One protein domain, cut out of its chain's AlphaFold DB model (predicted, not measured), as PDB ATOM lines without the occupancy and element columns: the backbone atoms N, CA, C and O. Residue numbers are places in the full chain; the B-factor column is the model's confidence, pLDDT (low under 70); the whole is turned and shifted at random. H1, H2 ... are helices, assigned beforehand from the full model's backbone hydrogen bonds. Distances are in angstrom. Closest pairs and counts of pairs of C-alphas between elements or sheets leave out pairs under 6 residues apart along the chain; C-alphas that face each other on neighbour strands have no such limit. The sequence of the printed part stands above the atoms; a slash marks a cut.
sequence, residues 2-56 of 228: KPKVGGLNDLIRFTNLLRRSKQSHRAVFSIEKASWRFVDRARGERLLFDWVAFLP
ATOM      1  N   LYS A   2       4.446  -5.938 -42.825       62.62
ATOM      2  CA  LYS A   2       3.180  -6.320 -43.476       62.62
ATOM      3  C   LYS A   2       2.065  -6.410 -42.433       62.62
ATOM      4  O   LYS A   2       2.325  -6.998 -41.383       62.62
ATOM      5  N   PRO A   3       0.856  -5.869 -42.663       61.53
ATOM      6  CA  PRO A   3      -0.255  -5.965 -41.721       61.53
ATOM      7  C   PRO A   3      -0.891  -7.365 -41.713       61.53
ATOM      8  O   PRO A   3      -2.079  -7.531 -41.962       61.53
ATOM      9  N   LYS A   4      -0.074  -8.384 -41.419       66.00
ATOM     10  CA  LYS A   4      -0.444  -9.799 -41.312       66.00
ATOM     11  C   LYS A   4       0.136 -10.419 -40.043       66.00
ATOM     12  O   LYS A   4       1.057  -9.865 -39.435       66.00
ATOM     13  N   VAL A   5      -0.376 -11.586 -39.650       58.06
ATOM     14  CA  VAL A   5       0.179 -12.364 -38.529       58.06
ATOM     15  C   VAL A   5       1.669 -12.625 -38.787       58.06
ATOM     16  O   VAL A   5       2.049 -13.103 -39.853       58.06
ATOM     17  N   GLY A   6       2.531 -12.243 -37.839       64.81
ATOM     18  CA  GLY A   6       3.990 -12.350 -37.982       64.81
ATOM     19  C   GLY A   6       4.649 -11.280 -38.867       64.81
ATOM     20  O   GLY A   6       5.860 -11.311 -39.057       64.81
ATOM     21  N   GLY A   7       3.911 -10.289 -39.373       72.38
ATOM     22  CA  GLY A   7       4.444  -9.258 -40.272       72.38
ATOM     23  C   GLY A   7       5.406  -8.236 -39.644       72.38
ATOM     24  O   GLY A   7       5.908  -7.354 -40.349       72.38
ATOM     25  N   LEU A   8       5.685  -8.372 -38.340       80.31
ATOM     26  CA  LEU A   8       6.753  -7.672 -37.614       80.31
ATOM     27  C   LEU A   8       8.023  -8.513 -37.416       80.31
ATOM     28  O   LEU A   8       9.002  -7.980 -36.903       80.31
ATOM     29  N   ASN A   9       8.038  -9.797 -37.786       82.56
ATOM     30  CA  ASN A   9       9.148 -10.703 -37.464       82.56
ATOM     31  C   ASN A   9      10.494 -10.189 -37.981       82.56
ATOM     32  O   ASN A   9      11.474 -10.205 -37.240       82.56
ATOM     33  N   ASP A  10      10.527  -9.670 -39.209       84.75
ATOM     34  CA  ASP A  10      11.753  -9.129 -39.800       84.75
ATOM     35  C   ASP A  10      12.212  -7.855 -39.093       84.75
ATOM     36  O   ASP A  10      13.400  -7.713 -38.802       84.75
ATOM     37  N   LEU A  11      11.275  -6.966 -38.731       85.12
ATOM     38  CA  LEU A  11      11.599  -5.773 -37.951       85.12
ATOM     39  C   LEU A  11      12.166  -6.171 -36.587       85.12
ATOM     40  O   LEU A  11      13.223  -5.683 -36.207       85.12
ATOM     41  N   ILE A  12      11.505  -7.090 -35.880       85.00
ATOM     42  CA  ILE A  12      11.939  -7.580 -34.566       85.00
ATOM     43  C   ILE A  12      13.327  -8.214 -34.667       85.00
ATOM     44  O   ILE A  12      14.204  -7.941 -33.843       85.00
ATOM     45  N   ARG A  13      13.554  -9.050 -35.685       86.31
ATOM     46  CA  ARG A  13      14.847  -9.688 -35.941       86.31
ATOM     47  C   ARG A  13      15.933  -8.644 -36.181       86.31
ATOM     48  O   ARG A  13      17.010  -8.758 -35.598       86.31
ATOM     49  N   PHE A  14      15.638  -7.619 -36.977       86.19
ATOM     50  CA  PHE A  14      16.568  -6.534 -37.265       86.19
ATOM     51  C   PHE A  14      16.867  -5.682 -36.025       86.19
ATOM     52  O   PHE A  14      18.030  -5.480 -35.685       86.19
ATOM     53  N   THR A  15      15.846  -5.266 -35.269       86.44
ATOM     54  CA  THR A  15      16.039  -4.508 -34.022       86.44
ATOM     55  C   THR A  15      16.809  -5.316 -32.977       86.44
ATOM     56  O   THR A  15      17.639  -4.765 -32.257       86.44
ATOM     57  N   ASN A  16      16.596  -6.635 -32.912       85.50
ATOM     58  CA  ASN A  16      17.352  -7.516 -32.021       85.50
ATOM     59  C   ASN A  16      18.815  -7.659 -32.446       85.50
ATOM     60  O   ASN A  16      19.691  -7.746 -31.589       85.50
ATOM     61  N   LEU A  17      19.093  -7.676 -33.752       85.75
ATOM     62  CA  LEU A  17      20.459  -7.668 -34.272       85.75
ATOM     63  C   LEU A  17      21.180  -6.374 -33.880       85.75
ATOM     64  O   LEU A  17      22.291  -6.440 -33.359       85.75
ATOM     65  N   LEU A  18      20.522  -5.223 -34.036       84.81
ATOM     66  CA  LEU A  18      21.078  -3.927 -33.640       84.81
ATOM     67  C   LEU A  18      21.380  -3.860 -32.139       84.81
ATOM     68  O   LEU A  18      22.455  -3.418 -31.755       84.81
ATOM     69  N   ARG A  19      20.502  -4.392 -31.282       81.00
ATOM     70  CA  ARG A  19      20.756  -4.460 -29.827       81.00
ATOM     71  C   ARG A  19      21.942  -5.339 -29.447       81.00
ATOM     72  O   ARG A  19      22.554  -5.125 -28.406       81.00
ATOM     73  N   ARG A  20      22.244  -6.362 -30.251       84.06
ATOM     74  CA  ARG A  20      23.399  -7.246 -30.034       84.06
ATOM     75  C   ARG A  20      24.700  -6.621 -30.524       84.06
ATOM     76  O   ARG A  20      25.764  -6.991 -30.027       84.06
ATOM     77  N   SER A  21      24.634  -5.686 -31.473       76.31
ATOM     78  CA  SER A  21      25.794  -4.882 -31.841       76.31
ATOM     79  C   SER A  21      26.117  -3.936 -30.681       76.31
ATOM     80  O   SER A  21      25.294  -3.119 -30.281       76.31
ATOM     81  N   LYS A  22      27.293  -4.100 -30.062       66.75
ATOM     82  CA  LYS A  22      27.780  -3.210 -28.989       66.75
ATOM     83  C   LYS A  22      27.942  -1.768 -29.520       66.75
ATOM     84  O   LYS A  22      27.807  -1.551 -30.719       66.75
ATOM     85  N   GLN A  23      28.258  -0.819 -28.623       67.06
ATOM     86  CA  GLN A  23      28.287   0.667 -28.731       67.06
ATOM     87  C   GLN A  23      28.839   1.347 -30.015       67.06
ATOM     88  O   GLN A  23      28.865   2.572 -30.089       67.06
ATOM     89  N   SER A  24      29.279   0.611 -31.025       75.44
ATOM     90  CA  SER A  24      29.828   1.108 -32.286       75.44
ATOM     91  C   SER A  24      28.787   1.470 -33.353       75.44
ATOM     92  O   SER A  24      29.172   2.031 -34.375       75.44
ATOM     93  N   HIS A  25      27.494   1.183 -33.156       79.81
ATOM     94  CA  HIS A  25      26.477   1.383 -34.198       79.81
ATOM     95  C   HIS A  25      25.245   2.118 -33.668       79.81
ATOM     96  O   HIS A  25      24.718   1.805 -32.601       79.81
ATOM     97  N   ARG A  26      24.765   3.093 -34.448       83.94
ATOM     98  CA  ARG A  26      23.472   3.758 -34.262       83.94
ATOM     99  C   ARG A  26      22.682   3.611 -35.554       83.94
ATOM    100  O   ARG A  26      23.220   3.869 -36.625       83.94
ATOM    101  N   ALA A  27      21.425   3.202 -35.446       86.44
ATOM    102  CA  ALA A  27      20.515   3.114 -36.579       86.44
ATOM    103  C   ALA A  27      19.386   4.127 -36.396       86.44
ATOM    104  O   ALA A  27      18.786   4.206 -35.326       86.44
ATOM    105  N   VAL A  28      19.100   4.883 -37.451       89.25
ATOM    106  CA  VAL A  28      17.942   5.773 -37.525       89.25
ATOM    107  C   VAL A  28      16.972   5.171 -38.527       89.25
ATOM    108  O   VAL A  28      17.373   4.757 -39.612       89.25
ATOM    109  N   PHE A  29      15.699   5.114 -38.149       88.06
ATOM    110  CA  PHE A  29      14.627   4.619 -39.000       88.06
ATOM    111  C   PHE A  29      13.664   5.755 -39.302       88.06
ATOM    112  O   PHE A  29      13.258   6.488 -38.402       88.06
ATOM    113  N   SER A  30      13.260   5.854 -40.561       88.88
ATOM    114  CA  SER A  30      12.126   6.672 -40.974       88.88
ATOM    115  C   SER A  30      10.980   5.729 -41.300       88.88
ATOM    116  O   SER A  30      11.121   4.853 -42.149       88.88
ATOM    117  N   ILE A  31       9.873   5.864 -40.574       84.94
ATOM    118  CA  ILE A  31       8.690   5.021 -40.732       84.94
ATOM    119  C   ILE A  31       7.507   5.950 -40.979       84.94
ATOM    120  O   ILE A  31       7.274   6.876 -40.201       84.94
ATOM    121  N   GLU A  32       6.766   5.710 -42.058       82.50
ATOM    122  CA  GLU A  32       5.540   6.448 -42.355       82.50
ATOM    123  C   GLU A  32       4.497   6.239 -41.238       82.50
ATOM    124  O   GLU A  32       4.457   5.204 -40.568       82.50
ATOM    125  N   LYS A  33       3.662   7.248 -40.975       82.62
ATOM    126  CA  LYS A  33       2.760   7.273 -39.817       82.62
ATOM    127  C   LYS A  33       1.726   6.140 -39.828       82.62
ATOM    128  O   LYS A  33       1.485   5.541 -38.777       82.62
ATOM    129  N   ALA A  34       1.098   5.836 -40.962       77.12
ATOM    130  CA  ALA A  34       0.173   4.711 -41.091       77.12
ATOM    131  C   ALA A  34       0.880   3.361 -40.880       77.12
ATOM    132  O   ALA A  34       0.338   2.503 -40.177       77.12
ATOM    133  N   SER A  35       2.107   3.204 -41.386       80.69
ATOM    134  CA  SER A  35       2.969   2.050 -41.087       80.69
ATOM    135  C   SER A  35       3.292   1.941 -39.593       80.69
ATOM    136  O   SER A  35       3.135   0.873 -38.996       80.69
ATOM    137  N   TRP A  36       3.695   3.044 -38.954       85.00
ATOM    138  CA  TRP A  36       4.027   3.086 -37.528       85.00
ATOM    139  C   TRP A  36       2.844   2.686 -36.648       85.00
ATOM    140  O   TRP A  36       3.012   1.916 -35.709       85.00
ATOM    141  N   ARG A  37       1.627   3.137 -36.972       81.75
ATOM    142  CA  ARG A  37       0.409   2.768 -36.228       81.75
ATOM    143  C   ARG A  37       0.163   1.257 -36.207       81.75
ATOM    144  O   ARG A  37      -0.329   0.728 -35.212       81.75
ATOM    145  N   PHE A  38       0.513   0.550 -37.283       78.88
ATOM    146  CA  PHE A  38       0.478  -0.912 -37.284       78.88
ATOM    147  C   PHE A  38       1.529  -1.494 -36.329       78.88
ATOM    148  O   PHE A  38       1.197  -2.352 -35.511       78.88
ATOM    149  N   VAL A  39       2.771  -1.004 -36.397       83.12
ATOM    150  CA  VAL A  39       3.871  -1.439 -35.516       83.12
ATOM    151  C   VAL A  39       3.527  -1.235 -34.054       83.12
ATOM    152  O   VAL A  39       3.699  -2.151 -33.255       83.12
ATOM    153  N   ASP A  40       3.033  -0.051 -33.715       84.12
ATOM    154  CA  ASP A  40       2.764   0.349 -32.344       84.12
ATOM    155  C   ASP A  40       1.693  -0.527 -31.691       84.12
ATOM    156  O   ASP A  40       1.833  -0.934 -30.542       84.12
ATOM    157  N   ARG A  41       0.682  -0.941 -32.461       79.38
ATOM    158  CA  ARG A  41      -0.307  -1.913 -31.991       79.38
ATOM    159  C   ARG A  41       0.255  -3.330 -31.923       79.38
ATOM    160  O   ARG A  41       0.047  -4.032 -30.939       79.38
ATOM    161  N   ALA A  42       0.923  -3.781 -32.983       80.25
ATOM    162  CA  ALA A  42       1.343  -5.173 -33.104       80.25
ATOM    163  C   ALA A  42       2.550  -5.523 -32.212       80.25
ATOM    164  O   ALA A  42       2.768  -6.699 -31.921       80.25
ATOM    165  N   ARG A  43       3.323  -4.533 -31.744       80.81
ATOM    166  CA  ARG A  43       4.439  -4.751 -30.807       80.81
ATOM    167  C   ARG A  43       3.985  -5.012 -29.366       80.81
ATOM    168  O   ARG A  43       4.764  -5.579 -28.599       80.81
ATOM    169  N   GLY A  44       2.762  -4.616 -28.997       79.56
ATOM    170  CA  GLY A  44       2.300  -4.633 -27.607       79.56
ATOM    171  C   GLY A  44       3.230  -3.815 -26.704       79.56
ATOM    172  O   GLY A  44       3.610  -2.699 -27.039       79.56
ATOM    173  N   GLU A  45       3.670  -4.394 -25.588       75.62
ATOM    174  CA  GLU A  45       4.580  -3.730 -24.638       75.62
ATOM    175  C   GLU A  45       6.063  -3.792 -25.042       75.62
ATOM    176  O   GLU A  45       6.934  -3.254 -24.357       75.62
ATOM    177  N   ARG A  46       6.399  -4.440 -26.167       78.56
ATOM    178  CA  ARG A  46       7.797  -4.574 -26.591       78.56
ATOM    179  C   ARG A  46       8.351  -3.209 -26.990       78.56
ATOM    180  O   ARG A  46       7.900  -2.586 -27.957       78.56
ATOM    181  N   LEU A  47       9.384  -2.763 -26.281       76.94
ATOM    182  CA  LEU A  47      10.209  -1.634 -26.695       76.94
ATOM    183  C   LEU A  47      11.003  -2.070 -27.923       76.94
ATOM    184  O   LEU A  47      11.862  -2.935 -27.793       76.94
ATOM    185  N   LEU A  48      10.723  -1.505 -29.101       81.06
ATOM    186  CA  LEU A  48      11.469  -1.785 -30.339       81.06
ATOM    187  C   LEU A  48      12.599  -0.776 -30.579       81.06
ATOM    188  O   LEU A  48      13.666  -1.169 -31.053       81.06
ATOM    189  N   PHE A  49      12.403   0.471 -30.156       85.81
ATOM    190  CA  PHE A  49      13.331   1.586 -30.345       85.81
ATOM    191  C   PHE A  49      13.597   2.274 -29.007       85.81
ATOM    192  O   PHE A  49      12.689   2.363 -28.179       85.81
ATOM    193  N   ASP A  50      14.821   2.765 -28.820       86.50
ATOM    194  CA  ASP A  50      15.215   3.500 -27.612       86.50
ATOM    195  C   ASP A  50      14.663   4.932 -27.613       86.50
ATOM    196  O   ASP A  50      14.359   5.497 -26.566       86.50
ATOM    197  N   TRP A  51      14.500   5.512 -28.805       87.25
ATOM    198  CA  TRP A  51      13.936   6.839 -29.009       87.25
ATOM    199  C   TRP A  51      13.002   6.833 -30.216       87.25
ATOM    200  O   TRP A  51      13.340   6.305 -31.277       87.25
ATOM    201  N   VAL A  52      11.824   7.426 -30.041       89.75
ATOM    202  CA  VAL A  52      10.820   7.605 -31.091       89.75
ATOM    203  C   VAL A  52      10.426   9.073 -31.096       89.75
ATOM    204  O   VAL A  52      10.025   9.612 -30.066       89.75
ATOM    205  N   ALA A  53      10.526   9.708 -32.259       91.81
ATOM    206  CA  ALA A  53      10.094  11.079 -32.467       91.81
ATOM    207  C   ALA A  53       9.080  11.149 -33.601       91.81
ATOM    208  O   ALA A  53       9.213  10.471 -34.620       91.81
ATOM    209  N   PHE A  54       8.076  11.999 -33.416       90.31
ATOM    210  CA  PHE A  54       7.053  12.253 -34.416       90.31
ATOM    211  C   PHE A  54       7.355  13.573 -35.105       90.31
ATOM    212  O   PHE A  54       7.440  14.613 -34.453       90.31
ATOM    213  N   LEU A  55       7.507  13.529 -36.426       90.50
ATOM    214  CA  LEU A  55       7.659  14.742 -37.218       90.50
ATOM    215  C   LEU A  55       6.313  15.484 -37.260       90.50
ATOM    216  O   LEU A  55       5.309  14.882 -37.661       90.50
ATOM    217  N   PRO A  56       6.260  16.759 -36.832       91.44
ATOM    218  CA  PRO A  56       5.044  17.549 -36.922       91.44
ATOM    219  C   PRO A  56       4.730  17.892 -38.382       91.44
ATOM    220  O   PRO A  56       5.583  17.799 -39.269       91.44
TER     221      PRO A  56
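What this domain is: This is residues 2 to 56 of the 228 residues of a protein of Vibrio variabilis (UniProt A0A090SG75). The chain makes an open frame: H1 forms one side, residues 20 to 25 stick out at a corner, the link runs back to H2 at the far end, and residues 43 to 56 cross the frame and end as a tail. The 55 printed residues hold two named helices, H1 then H2, and no named strand; the class is all helix, with 22 residues in named elements, under half. It is only just compact, close to loose, with a radius of gyration of the C-alphas of 11.8 A, and spans 32 by 30 by 18 A.

Where its parts are: H1, residues 9 to 20, begins at C-alpha 9 (9.148, -10.703, -37.464) and is 16.4 A long. H2, residues 33 to 42, is 14.2 A long and ends at C-alpha 42 (1.343, -5.173, -33.104).

How they stand to each other: H1 and H2 are apart, with no C-alpha of the one within 8 A of the other. In both, every O i to N i+4 pair is within hydrogen-bond range.

The domain as a whole: The C-alphas of Lys 4 and Ser 24, the two farthest apart, are 33.4 A apart. The printed part has no cut. The link from H1 to H2, 12 residues, is long. Residues 2 to 6 and 22 to 23 have pLDDT under 70.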